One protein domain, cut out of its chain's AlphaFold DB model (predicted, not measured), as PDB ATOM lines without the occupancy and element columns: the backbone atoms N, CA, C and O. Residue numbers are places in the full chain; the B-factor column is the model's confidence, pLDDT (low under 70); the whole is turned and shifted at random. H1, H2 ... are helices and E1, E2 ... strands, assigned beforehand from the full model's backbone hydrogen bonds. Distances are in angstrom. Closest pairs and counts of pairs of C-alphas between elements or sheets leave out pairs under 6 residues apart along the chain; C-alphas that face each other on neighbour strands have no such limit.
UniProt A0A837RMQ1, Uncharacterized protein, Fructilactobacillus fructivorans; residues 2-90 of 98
ATOM      1  N   LYS A   2     -31.103  38.298  31.881       82.88
ATOM      2  CA  LYS A   2     -30.034  37.603  31.114       82.88
ATOM      3  C   LYS A   2     -30.368  37.308  29.636       82.88
ATOM      4  O   LYS A   2     -29.500  37.451  28.786       82.88
ATOM      5  N   LYS A   3     -31.620  36.943  29.321       85.38
ATOM      6  CA  LYS A   3     -32.074  36.728  27.930       85.38
ATOM      7  C   LYS A   3     -32.125  38.022  27.114       85.38
ATOM      8  O   LYS A   3     -31.628  38.044  26.001       85.38
ATOM      9  N   ILE A   4     -32.685  39.090  27.690       89.19
ATOM     10  CA  ILE A   4     -32.772  40.407  27.039       89.19
ATOM     11  C   ILE A   4     -31.367  40.922  26.727       89.19
ATOM     12  O   ILE A   4     -31.120  41.330  25.603       89.19
ATOM     13  N   LEU A   5     -30.434  40.825  27.683       91.38
ATOM     14  CA  LEU A   5     -29.047  41.236  27.465       91.38
ATOM     15  C   LEU A   5     -28.404  40.478  26.295       91.38
ATOM     16  O   LEU A   5     -27.776  41.104  25.455       91.38
ATOM     17  N   ARG A   6     -28.620  39.158  26.199       90.81
ATOM     18  CA  ARG A   6     -28.119  38.352  25.077       90.81
ATOM     19  C   ARG A   6     -28.697  38.806  23.735       90.81
ATOM     20  O   ARG A   6     -27.927  39.025  22.810       90.81
ATOM     21  N   VAL A   7     -30.018  38.978  23.646       94.00
ATOM     22  CA  VAL A   7     -30.681  39.430  22.409       94.00
ATOM     23  C   VAL A   7     -30.167  40.811  22.000       94.00
ATOM     24  O   VAL A   7     -29.864  41.038  20.836       94.00
ATOM     25  N   VAL A   8     -29.988  41.725  22.958       95.25
ATOM     26  CA  VAL A   8     -29.392  43.045  22.695       95.25
ATOM     27  C   VAL A   8     -27.962  42.909  22.163       95.25
ATOM     28  O   VAL A   8     -27.610  43.577  21.196       95.25
ATOM     29  N   THR A   9     -27.142  42.022  22.736       93.75
ATOM     30  CA  THR A   9     -25.790  41.750  22.224       93.75
ATOM     31  C   THR A   9     -25.816  41.189  20.799       93.75
ATOM     32  O   THR A   9     -25.038  41.642  19.965       93.75
ATOM     33  N   GLU A  10     -26.718  40.256  20.486       95.50
ATOM     34  CA  GLU A  10     -26.874  39.689  19.137       95.50
ATOM     35  C   GLU A  10     -27.277  40.754  18.107       95.50
ATOM     36  O   GLU A  10     -26.724  40.782  17.008       95.50
ATOM     37  N   ILE A  11     -28.167  41.680  18.483       96.56
ATOM     38  CA  ILE A  11     -28.549  42.826  17.643       96.56
ATOM     39  C   ILE A  11     -27.335  43.719  17.362       96.56
ATOM     40  O   ILE A  11     -27.075  44.054  16.209       96.56
ATOM     41  N   ILE A  12     -26.555  44.073  18.390       96.75
ATOM     42  CA  ILE A  12     -25.352  44.904  18.225       96.75
ATOM     43  C   ILE A  12     -24.335  44.210  17.308       96.75
ATOM     44  O   ILE A  12     -23.764  44.850  16.427       96.75
ATOM     45  N   ILE A  13     -24.132  42.899  17.469       96.69
ATOM     46  CA  ILE A  13     -23.238  42.124  16.598       96.69
ATOM     47  C   ILE A  13     -23.747  42.137  15.151       96.69
ATOM     48  O   ILE A  13     -22.951  42.326  14.233       96.69
ATOM     49  N   GLY A  14     -25.055  41.980  14.931       97.06
ATOM     50  CA  GLY A  14     -25.646  42.048  13.592       97.06
ATOM     51  C   GLY A  14     -25.481  43.412  12.928       97.06
ATOM     52  O   GLY A  14     -25.178  43.475  11.738       97.06
ATOM     53  N   PHE A  15     -25.584  44.496  13.697       96.56
ATOM     54  CA  PHE A  15     -25.302  45.846  13.212       96.56
ATOM     55  C   PHE A  15     -23.830  46.020  12.803       96.56
ATOM     56  O   PHE A  15     -23.544  46.507  11.709       96.56
ATOM     57  N   ILE A  16     -22.888  45.574  13.641       97.50
ATOM     58  CA  ILE A  16     -21.449  45.630  13.329       97.50
ATOM     59  C   ILE A  16     -21.136  44.801  12.077       97.50
ATOM     60  O   ILE A  16     -20.373  45.241  11.217       97.50
ATOM     61  N   LEU A  17     -21.751  43.625  11.937       96.88
ATOM     62  CA  LEU A  17     -21.590  42.778  10.758       96.88
ATOM     63  C   LEU A  17     -22.073  43.485   9.483       96.88
ATOM     64  O   LEU A  17     -21.367  43.455   8.478       96.88
ATOM     65  N   ALA A  18     -23.229  44.152   9.526       96.31
ATOM     66  CA  ALA A  18     -23.732  44.930   8.394       96.31
ATOM     67  C   ALA A  18     -22.770  46.061   8.001       96.31
ATOM     68  O   ALA A  18     -22.462  46.214   6.823       96.31
ATOM     69  N   MET A  19     -22.216  46.778   8.985       95.62
ATOM     70  CA  MET A  19     -21.223  47.828   8.742       95.62
ATOM     71  C   MET A  19     -19.970  47.291   8.033       95.62
ATOM     72  O   MET A  19     -19.457  47.929   7.114       95.62
ATOM     73  N   ILE A  20     -19.484  46.107   8.426       97.19
ATOM     74  CA  ILE A  20     -18.344  45.453   7.763       97.19
ATOM     75  C   ILE A  20     -18.706  45.071   6.322       97.19
ATOM     76  O   ILE A  20     -17.901  45.285   5.416       97.19
ATOM     77  N   ILE A  21     -19.907  44.531   6.095       95.94
ATOM     78  CA  ILE A  21     -20.383  44.161   4.755       95.94
ATOM     79  C   ILE A  21     -20.442  45.393   3.844       95.94
ATOM     80  O   ILE A  21     -19.897  45.350   2.742       95.94
ATOM     81  N   ASP A  22     -21.041  46.493   4.306       94.75
ATOM     82  CA  ASP A  22     -21.103  47.750   3.552       94.75
ATOM     83  C   ASP A  22     -19.700  48.272   3.222       94.75
ATOM     84  O   ASP A  22     -19.424  48.618   2.073       94.75
ATOM     85  N   PHE A  23     -18.785  48.270   4.197       95.38
ATOM     86  CA  PHE A  23     -17.401  48.701   3.993       95.38
ATOM     87  C   PHE A  23     -16.697  47.891   2.897       95.38
ATOM     88  O   PHE A  23     -16.123  48.465   1.968       95.38
ATOM     89  N   VAL A  24     -16.771  46.557   2.971       96.50
ATOM     90  CA  VAL A  24     -16.152  45.666   1.979       96.50
ATOM     91  C   VAL A  24     -16.774  45.880   0.602       96.50
ATOM     92  O   VAL A  24     -16.054  45.989  -0.389       96.50
ATOM     93  N   MET A  25     -18.100  45.988   0.525       95.62
ATOM     94  CA  MET A  25     -18.811  46.161  -0.741       95.62
ATOM     95  C   MET A  25     -18.508  47.505  -1.402       95.62
ATOM     96  O   MET A  25     -18.287  47.553  -2.612       95.62
ATOM     97  N   ILE A  26     -18.427  48.590  -0.629       95.12
ATOM     98  CA  ILE A  26     -18.014  49.902  -1.142       95.12
ATOM     99  C   ILE A  26     -16.573  49.841  -1.658       95.12
ATOM    100  O   ILE A  26     -16.295  50.341  -2.748       95.12
ATOM    101  N   TRP A  27     -15.663  49.195  -0.921       95.69
ATOM    102  CA  TRP A  27     -14.272  49.037  -1.347       95.69
ATOM    103  C   TRP A  27     -14.156  48.264  -2.669       95.69
ATOM    104  O   TRP A  27     -13.510  48.740  -3.605       95.69
ATOM    105  N   VAL A  28     -14.846  47.124  -2.789       95.25
ATOM    106  CA  VAL A  28     -14.924  46.354  -4.043       95.25
ATOM    107  C   VAL A  28     -15.549  47.192  -5.162       95.25
ATOM    108  O   VAL A  28     -15.074  47.158  -6.297       95.25
ATOM    109  N   GLY A  29     -16.579  47.980  -4.845       94.88
ATOM    110  CA  GLY A  29     -17.211  48.909  -5.775       94.88
ATOM    111  C   GLY A  29     -16.214  49.903  -6.363       94.88
ATOM    112  O   GLY A  29     -16.110  50.021  -7.582       94.88
ATOM    113  N   TYR A  30     -15.422  50.570  -5.522       94.88
ATOM    114  CA  TYR A  30     -14.384  51.488  -5.995       94.88
ATOM    115  C   TYR A  30     -13.291  50.771  -6.787       94.88
ATOM    116  O   TYR A  30     -12.875  51.278  -7.829       94.88
ATOM    117  N   TYR A  31     -12.857  49.588  -6.345       95.19
ATOM    118  CA  TYR A  31     -11.874  48.790  -7.079       95.19
ATOM    119  C   TYR A  31     -12.346  48.488  -8.508       95.19
ATOM    120  O   TYR A  31     -11.619  48.739  -9.470       95.19
ATOM    121  N   HIS A  32     -13.592  48.033  -8.665       94.25
ATOM    122  CA  HIS A  32     -14.177  47.762  -9.977       94.25
ATOM    123  C   HIS A  32     -14.352  49.051 -10.791       94.25
ATOM    124  O   HIS A  32     -13.992  49.098 -11.966       94.25
ATOM    125  N   PHE A  33     -14.869  50.114 -10.172       94.88
ATOM    126  CA  PHE A  33     -15.096  51.401 -10.827       94.88
ATOM    127  C   PHE A  33     -13.822  51.964 -11.467       94.88
ATOM    128  O   PHE A  33     -13.850  52.388 -12.626       94.88
ATOM    129  N   TYR A  34     -12.699  51.930 -10.742       93.00
ATOM    130  CA  TYR A  34     -11.408  52.361 -11.273       93.00
ATOM    131  C   TYR A  34     -10.823  51.360 -12.273       93.00
ATOM    132  O   TYR A  34     -10.351  51.786 -13.323       93.00
ATOM    133  N   GLY A  35     -10.893  50.055 -11.988       91.44
ATOM    134  CA  GLY A  35     -10.321  49.015 -12.848       91.44
ATOM    135  C   GLY A  35     -10.982  48.904 -14.226       91.44
ATOM    136  O   GLY A  35     -10.304  48.629 -15.209       91.44
ATOM    137  N   ALA A  36     -12.288  49.163 -14.315       92.25
ATOM    138  CA  ALA A  36     -13.043  49.128 -15.569       92.25
ATOM    139  C   ALA A  36     -13.307  50.525 -16.167       92.25
ATOM    140  O   ALA A  36     -14.084  50.647 -17.112       92.25
ATOM    141  N   HIS A  37     -12.685  51.584 -15.625       89.44
ATOM    142  CA  HIS A  37     -12.857  52.978 -16.060       89.44
ATOM    143  C   HIS A  37     -14.328  53.417 -16.201       89.44
ATOM    144  O   HIS A  37     -14.692  54.148 -17.124       89.44
ATOM    145  N   LEU A  38     -15.182  52.983 -15.273       90.69
ATOM    146  CA  LEU A  38     -16.616  53.248 -15.333       90.69
ATOM    147  C   LEU A  38     -16.930  54.716 -15.022       90.69
ATOM    148  O   LEU A  38     -16.231  55.384 -14.261       90.69
ATOM    149  N   ASN A  39     -18.039  55.208 -15.581       91.50
ATOM    150  CA  ASN A  39     -18.587  56.529 -15.248       91.50
ATOM    151  C   ASN A  39     -19.666  56.459 -14.157       91.50
ATOM    152  O   ASN A  39     -19.969  57.464 -13.513       91.50
ATOM    153  N   HIS A  40     -20.249  55.279 -13.946       92.62
ATOM    154  CA  HIS A  40     -21.311  55.044 -12.980       92.62
ATOM    155  C   HIS A  40     -21.305  53.578 -12.535       92.62
ATOM    156  O   HIS A  40     -21.222  52.685 -13.378       92.62
ATOM    157  N   LEU A  41     -21.431  53.328 -11.233       94.88
ATOM    158  CA  LEU A  41     -21.554  51.988 -10.666       94.88
ATOM    159  C   LEU A  41     -22.472  52.009  -9.439       94.88
ATOM    160  O   LEU A  41     -22.246  52.775  -8.504       94.88
ATOM    161  N   ASN A  42     -23.466  51.120  -9.426       93.69
ATOM    162  CA  ASN A  42     -24.270  50.844  -8.238       93.69
ATOM    163  C   ASN A  42     -23.669  49.661  -7.481       93.69
ATOM    164  O   ASN A  42     -23.534  48.566  -8.029       93.69
ATOM    165  N   VAL A  43     -23.336  49.881  -6.216       94.38
ATOM    166  CA  VAL A  43     -22.938  48.833  -5.281       94.38
ATOM    167  C   VAL A  43     -24.212  48.207  -4.726       94.38
ATOM    168  O   VAL A  43     -24.942  48.822  -3.947       94.38
ATOM    169  N   ASN A  44     -24.487  46.983  -5.170       93.94
ATOM    170  CA  ASN A  44     -25.683  46.239  -4.804       93.94
ATOM    171  C   ASN A  44     -25.348  45.136  -3.801       93.94
ATOM    172  O   ASN A  44     -24.449  44.329  -4.028       93.94
ATOM    173  N   ILE A  45     -26.133  45.052  -2.731       91.06
ATOM    174  CA  ILE A  45     -26.022  44.031  -1.691       91.06
ATOM    175  C   ILE A  45     -27.384  43.355  -1.578       91.06
ATOM    176  O   ILE A  45     -28.373  44.008  -1.261       91.06
ATOM    177  N   LEU A  46     -27.460  42.056  -1.888       85.75
ATOM    178  CA  LEU A  46     -28.717  41.287  -1.864       85.75
ATOM    179  C   LEU A  46     -29.856  41.927  -2.695       85.75
ATOM    180  O   LEU A  46     -31.025  41.844  -2.334       85.75
ATOM    181  N   GLY A  47     -29.512  42.592  -3.804       87.06
ATOM    182  CA  GLY A  47     -30.469  43.293  -4.671       87.06
ATOM    183  C   GLY A  47     -30.815  44.725  -4.238       87.06
ATOM    184  O   GLY A  47     -31.508  45.423  -4.974       87.06
ATOM    185  N   LEU A  48     -30.307  45.195  -3.096       90.69
ATOM    186  CA  LEU A  48     -30.459  46.572  -2.621       90.69
ATOM    187  C   LEU A  48     -29.244  47.409  -3.039       90.69
ATOM    188  O   LEU A  48     -28.115  47.082  -2.681       90.69
ATOM    189  N   SER A  49     -29.462  48.515  -3.753       93.94
ATOM    190  CA  SER A  49     -28.393  49.479  -4.060       93.94
ATOM    191  C   SER A  49     -28.076  50.299  -2.812       93.94
ATOM    192  O   SER A  49     -28.854  51.187  -2.456       93.94
ATOM    193  N   THR A  50     -26.967  50.014  -2.136       94.12
ATOM    194  CA  THR A  50     -26.583  50.692  -0.885       94.12
ATOM    195  C   THR A  50     -25.705  51.910  -1.129       94.12
ATOM    196  O   THR A  50     -25.764  52.875  -0.367       94.12
ATOM    197  N   TYR A  51     -24.937  51.909  -2.217       94.81
ATOM    198  CA  TYR A  51     -24.015  52.988  -2.539       94.81
ATOM    199  C   TYR A  51     -23.904  53.186  -4.048       94.81
ATOM    200  O   TYR A  51     -23.942  52.222  -4.811       94.81
ATOM    201  N   VAL A  52     -23.758  54.430  -4.487       95.44
ATOM    202  CA  VAL A  52     -23.603  54.786  -5.902       95.44
ATOM    203  C   VAL A  52     -22.298  55.535  -6.079       95.44
ATOM    204  O   VAL A  52     -22.075  56.534  -5.404       95.44
ATOM    205  N   ILE A  53     -21.456  55.077  -7.000       95.44
ATOM    206  CA  ILE A  53     -20.203  55.734  -7.377       95.44
ATOM    207  C   ILE A  53     -20.399  56.358  -8.752       95.44
ATOM    208  O   ILE A  53     -20.822  55.683  -9.694       95.44
ATOM    209  N   ARG A  54     -20.090  57.647  -8.885       94.94
ATOM    210  CA  ARG A  54     -20.273  58.385 -10.133       94.94
ATOM    211  C   ARG A  54     -19.072  59.271 -10.430       94.94
ATOM    212  O   ARG A  54     -18.558  59.958  -9.551       94.94
ATOM    213  N   ARG A  55     -18.667  59.301 -11.700       93.00
ATOM    214  CA  ARG A  55     -17.729  60.290 -12.236       93.00
ATOM    215  C   ARG A  55     -18.511  61.452 -12.840       93.00
ATOM    216  O   ARG A  55     -19.450  61.239 -13.606       93.00
ATOM    217  N   THR A  56     -18.126  62.676 -12.498       89.25
ATOM    218  CA  THR A  56     -18.673  63.910 -13.073       89.25
ATOM    219  C   THR A  56     -17.503  64.796 -13.496       89.25
ATOM    220  O   THR A  56     -16.890  65.457 -12.661       89.25
ATOM    221  N   GLY A  57     -17.157  64.758 -14.788       86.88
ATOM    222  CA  GLY A  57     -15.902  65.329 -15.288       86.88
ATOM    223  C   GLY A  57     -14.699  64.586 -14.704       86.88
ATOM    224  O   GLY A  57     -14.654  63.358 -14.761       86.88
ATOM    225  N   ASP A  58     -13.780  65.321 -14.081       84.69
ATOM    226  CA  ASP A  58     -12.596  64.753 -13.421       84.69
ATOM    227  C   ASP A  58     -12.844  64.351 -11.956       84.69
ATOM    228  O   ASP A  58     -12.006  63.704 -11.329       84.69
ATOM    229  N   ALA A  59     -14.005  64.701 -11.392       89.12
ATOM    230  CA  ALA A  59     -14.341  64.396 -10.006       89.12
ATOM    231  C   ALA A  59     -15.067  63.048  -9.879       89.12
ATOM    232  O   ALA A  59     -15.993  62.744 -10.636       89.12
ATOM    233  N   VAL A  60     -14.688  62.256  -8.873       91.62
ATOM    234  CA  VAL A  60     -15.401  61.035  -8.469       91.62
ATOM    235  C   VAL A  60     -16.105  61.299  -7.145       91.62
ATOM    236  O   VAL A  60     -15.478  61.747  -6.187       91.62
ATOM    237  N   SER A  61     -17.405  61.020  -7.088       92.94
ATOM    238  CA  SER A  61     -18.210  61.129  -5.875       92.94
ATOM    239  C   SER A  61     -18.948  59.829  -5.584       92.94
ATOM    240  O   SER A  61     -19.232  59.028  -6.479       92.94
ATOM    241  N   GLY A  62     -19.249  59.627  -4.305       93.62
ATOM    242  CA  GLY A  62     -20.021  58.493  -3.836       93.62
ATOM    243  C   GLY A  62     -21.215  58.950  -3.006       93.62
ATOM    244  O   GLY A  62     -21.080  59.819  -2.144       93.62
ATOM    245  N   ILE A  63     -22.386  58.391  -3.292       94.12
ATOM    246  CA  ILE A  63     -23.660  58.748  -2.664       94.12
ATOM    247  C   ILE A  63     -24.195  57.510  -1.948       94.12
ATOM    248  O   ILE A  63     -24.422  56.473  -2.575       94.12
ATOM    249  N   SER A  64     -24.408  57.618  -0.637       92.88
ATOM    250  CA  SER A  64     -25.003  56.548   0.161       92.88
ATOM    251  C   SER A  64     -26.524  56.553   0.047       92.88
ATOM    252  O   SER A  64     -27.179  57.593   0.139       92.88
ATOM    253  N   ASN A  65     -27.108  55.367  -0.102       94.94
ATOM    254  CA  ASN A  65     -28.536  55.166   0.082       94.94
ATOM    255  C   ASN A  65     -28.792  54.729   1.527       94.94
ATOM    256  O   ASN A  65     -28.836  53.540   1.847       94.94
ATOM    257  N   ASN A  66     -28.977  55.721   2.397       93.81
ATOM    258  CA  ASN A  66     -29.132  55.511   3.838       93.81
ATOM    259  C   ASN A  66     -30.299  54.570   4.176       93.81
ATOM    260  O   ASN A  66     -30.216  53.811   5.137       93.81
ATOM    261  N   HIS A  67     -31.373  54.589   3.380       94.50
ATOM    262  CA  HIS A  67     -32.524  53.717   3.600       94.50
ATOM    263  C   HIS A  67     -32.161  52.244   3.376       94.50
ATOM    264  O   HIS A  67     -32.432  51.399   4.226       94.50
ATOM    265  N   ASN A  68     -31.470  51.945   2.276       95.31
ATOM    266  CA  ASN A  68     -31.061  50.581   1.950       95.31
ATOM    267  C   ASN A  68     -29.979  50.053   2.905       95.31
ATOM    268  O   ASN A  68     -30.049  48.895   3.313       95.31
ATOM    269  N   MET A  69     -29.026  50.896   3.321       94.31
ATOM    270  CA  MET A  69     -28.015  50.535   4.332       94.31
ATOM    271  C   MET A  69     -28.652  50.254   5.704       94.31
ATOM    272  O   MET A  69     -28.266  49.320   6.413       94.31
ATOM    273  N   MET A  70     -29.694  51.009   6.068       95.25
ATOM    274  CA  MET A  70     -30.473  50.745   7.279       95.25
ATOM    275  C   MET A  70     -31.229  49.414   7.180       95.25
ATOM    276  O   MET A  70     -31.195  48.625   8.123       95.25
ATOM    277  N   ILE A  71     -31.878  49.129   6.045       95.62
ATOM    278  CA  ILE A  71     -32.569  47.849   5.818       95.62
ATOM    279  C   ILE A  71     -31.591  46.678   5.948       95.62
ATOM    280  O   ILE A  71     -31.895  45.719   6.656       95.62
ATOM    281  N   LEU A  72     -30.410  46.767   5.328       95.31
ATOM    282  CA  LEU A  72     -29.365  45.750   5.456       95.31
ATOM    283  C   LEU A  72     -28.998  45.513   6.927       95.31
ATOM    284  O   LEU A  72     -28.961  44.371   7.384       95.31
ATOM    285  N   SER A  73     -28.811  46.594   7.685       95.19
ATOM    286  CA  SER A  73     -28.504  46.534   9.117       95.19
ATOM    287  C   SER A  73     -29.589  45.818   9.928       95.19
ATOM    288  O   SER A  73     -29.286  44.985  10.789       95.19
ATOM    289  N   VAL A  74     -30.862  46.090   9.631       96.06
ATOM    290  CA  VAL A  74     -32.001  45.415  10.269       96.06
ATOM    291  C   VAL A  74     -32.036  43.930   9.900       96.06
ATOM    292  O   VAL A  74     -32.188  43.093  10.790       96.06
ATOM    293  N   ILE A  75     -31.832  43.585   8.625       96.06
ATOM    294  CA  ILE A  75     -31.796  42.193   8.154       96.06
ATOM    295  C   ILE A  75     -30.691  41.413   8.873       96.06
ATOM    296  O   ILE A  75     -30.963  40.356   9.445       96.06
ATOM    297  N   CYS A  76     -29.463  41.938   8.910       96.50
ATOM    298  CA  CYS A  76     -28.347  41.296   9.605       96.50
ATOM    299  C   CYS A  76     -28.620  41.125  11.105       96.50
ATOM    300  O   CYS A  76     -28.314  40.075  11.668       96.50
ATOM    301  N   SER A  77     -29.245  42.116  11.745       97.38
ATOM    302  CA  SER A  77     -29.621  42.042  13.163       97.38
ATOM    303  C   SER A  77     -30.642  40.935  13.432       97.38
ATOM    304  O   SER A  77     -30.453  40.134  14.348       97.38
ATOM    305  N   ILE A  78     -31.692  40.835  12.611       96.69
ATOM    306  CA  ILE A  78     -32.702  39.772  12.727       96.69
ATOM    307  C   ILE A  78     -32.061  38.398  12.509       96.69
ATOM    308  O   ILE A  78     -32.294  37.483  13.299       96.69
ATOM    309  N   LEU A  79     -31.219  38.253  11.479       96.19
ATOM    310  CA  LEU A  79     -30.514  37.001  11.198       96.19
ATOM    311  C   LEU A  79     -29.640  36.570  12.379       96.19
ATOM    312  O   LEU A  79     -29.695  35.407  12.778       96.19
ATOM    313  N   MET A  80     -28.887  37.494  12.979       95.56
ATOM    314  CA  MET A  80     -28.051  37.191  14.141       95.56
ATOM    315  C   MET A  80     -28.862  36.718  15.347       95.56
ATOM    316  O   MET A  80     -28.461  35.751  15.994       95.56
ATOM    317  N   VAL A  81     -30.020  37.327  15.617       96.06
ATOM    318  CA  VAL A  81     -30.913  36.885  16.702       96.06
ATOM    319  C   VAL A  81     -31.467  35.483  16.429       96.06
ATOM    320  O   VAL A  81     -31.460  34.624  17.310       96.06
ATOM    321  N   VAL A  82     -31.906  35.204  15.197       95.50
ATOM    322  CA  VAL A  82     -32.419  33.874  14.820       95.50
ATOM    323  C   VAL A  82     -31.332  32.803  14.952       95.50
ATOM    324  O   VAL A  82     -31.587  31.723  15.497       95.50
ATOM    325  N   ILE A  83     -30.110  33.096  14.499       94.69
ATOM    326  CA  ILE A  83     -28.957  32.195  14.623       94.69
ATOM    327  C   ILE A  83     -28.617  31.964  16.101       94.69
ATOM    328  O   ILE A  83     -28.449  30.814  16.514       94.69
ATOM    329  N   GLY A  84     -28.564  33.029  16.903       92.38
ATOM    330  CA  GLY A  84     -28.264  32.971  18.333       92.38
ATOM    331  C   GLY A  84     -29.267  32.130  19.124       92.38
ATOM    332  O   GLY A  84     -28.878  31.232  19.881       92.38
ATOM    333  N   GLU A  85     -30.566  32.330  18.889       90.81
ATOM    334  CA  GLU A  85     -31.623  31.535  19.522       90.81
ATOM    335  C   GLU A  85     -31.576  30.063  19.090       90.81
ATOM    336  O   GLU A  85     -31.687  29.163  19.931       90.81
ATOM    337  N   THR A  86     -31.334  29.798  17.803       92.12
ATOM    338  CA  THR A  86     -31.214  28.428  17.282       92.12
ATOM    339  C   THR A  86     -30.019  27.710  17.912       92.12
ATOM    340  O   THR A  86     -30.158  26.593  18.422       92.12
ATOM    341  N   PHE A  87     -28.856  28.363  17.963       89.94
ATOM    342  CA  PHE A  87     -27.648  27.814  18.576       89.94
ATOM    343  C   PHE A  87     -27.850  27.528  20.069       89.94
ATOM    344  O   PHE A  87     -27.489  26.457  20.567       89.94
ATOM    345  N   PHE A  88     -28.492  28.449  20.791       86.69
ATOM    346  CA  PHE A  88     -28.782  28.262  22.207       86.69
ATOM    347  C   PHE A  88     -29.756  27.106  22.463       86.69
ATOM    348  O   PHE A  88     -29.564  26.337  23.411       86.69
ATOM    349  N   TRP A  89     -30.786  26.951  21.626       87.50
ATOM    350  CA  TRP A  89     -31.716  25.827  21.715       87.50
ATOM    351  C   TRP A  89     -30.996  24.485  21.539       87.50
ATOM    352  O   TRP A  89     -31.161  23.582  22.368       87.50
ATOM    353  N   PHE A  90     -30.126  24.377  20.530       86.69
ATOM    354  CA  PHE A  90     -29.295  23.192  20.318       86.69
ATOM    355  C   PHE A  90     -28.367  22.912  21.506       86.69
ATOM    356  O   PHE A  90     -28.313  21.779  21.998       86.69
TER     357      PHE A  90
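AT A GLANCE: This is residues 2 to 90 of the 98 residues of an uncharacterized protein of Fructilactobacillus fructivorans (UniProt A0A837RMQ1). A long helix, H1, is crossed steeply by a second helix, H2, over its first part, while its last part covers one face of a small antiparallel sheet at the other end of a rod. H2 leaves the sheet and folds back across H1, making an X. The printed part has 89 residues in the order H1, E1, E2, E3, H2; the sheet's order is E1, E2, E3, and the class is mixed, helices and strands. The whole is loose, with a radius of gyration of the C-alphas of 16.6 A and spans of 56 by 21 by 17 A.

HOW THE PARTS SIT: H1, residues 2 to 35, touches H2, residues 66 to 90, with its residues 7 to 22 alone; the closest C-alphas, of Gly 14 and Ser 77, are 4.0 A apart. They run opposite ways at a steep tilt of 47 degrees. E1, residues 40 to 45, E2, residues 48 to 56, and E3, residues 59 to 64, form a meander, each strand the antiparallel neighbour of the one before. N 43 and O 51 are within hydrogen-bond range at 2.8 A, as are N 54 and O 61 at 2.9 A. H1 is on the sheet at a height of 8.3 A, over E1 and E2; its closest C-alphas to E1 are Gly 29 and Val 43, 5.7 A. In H1 and H2 every O i to N i+4 pair is within hydrogen-bond range.

IN THESE COORDINATES: H1 begins at C-alpha 2 (-30.034, 37.603, 31.114) and is 49.5 A long. E2 is 23.4 A long. H2, 36.3 A long, ends at C-alpha 90 (-29.295, 23.192, 20.318).

THE WHOLE: The C-alphas farthest apart, of Gly 57 and Phe 90, are 56.8 A apart. The printed part has no cut, its four links are tight, and no printed residue is under 70 in pLDDT.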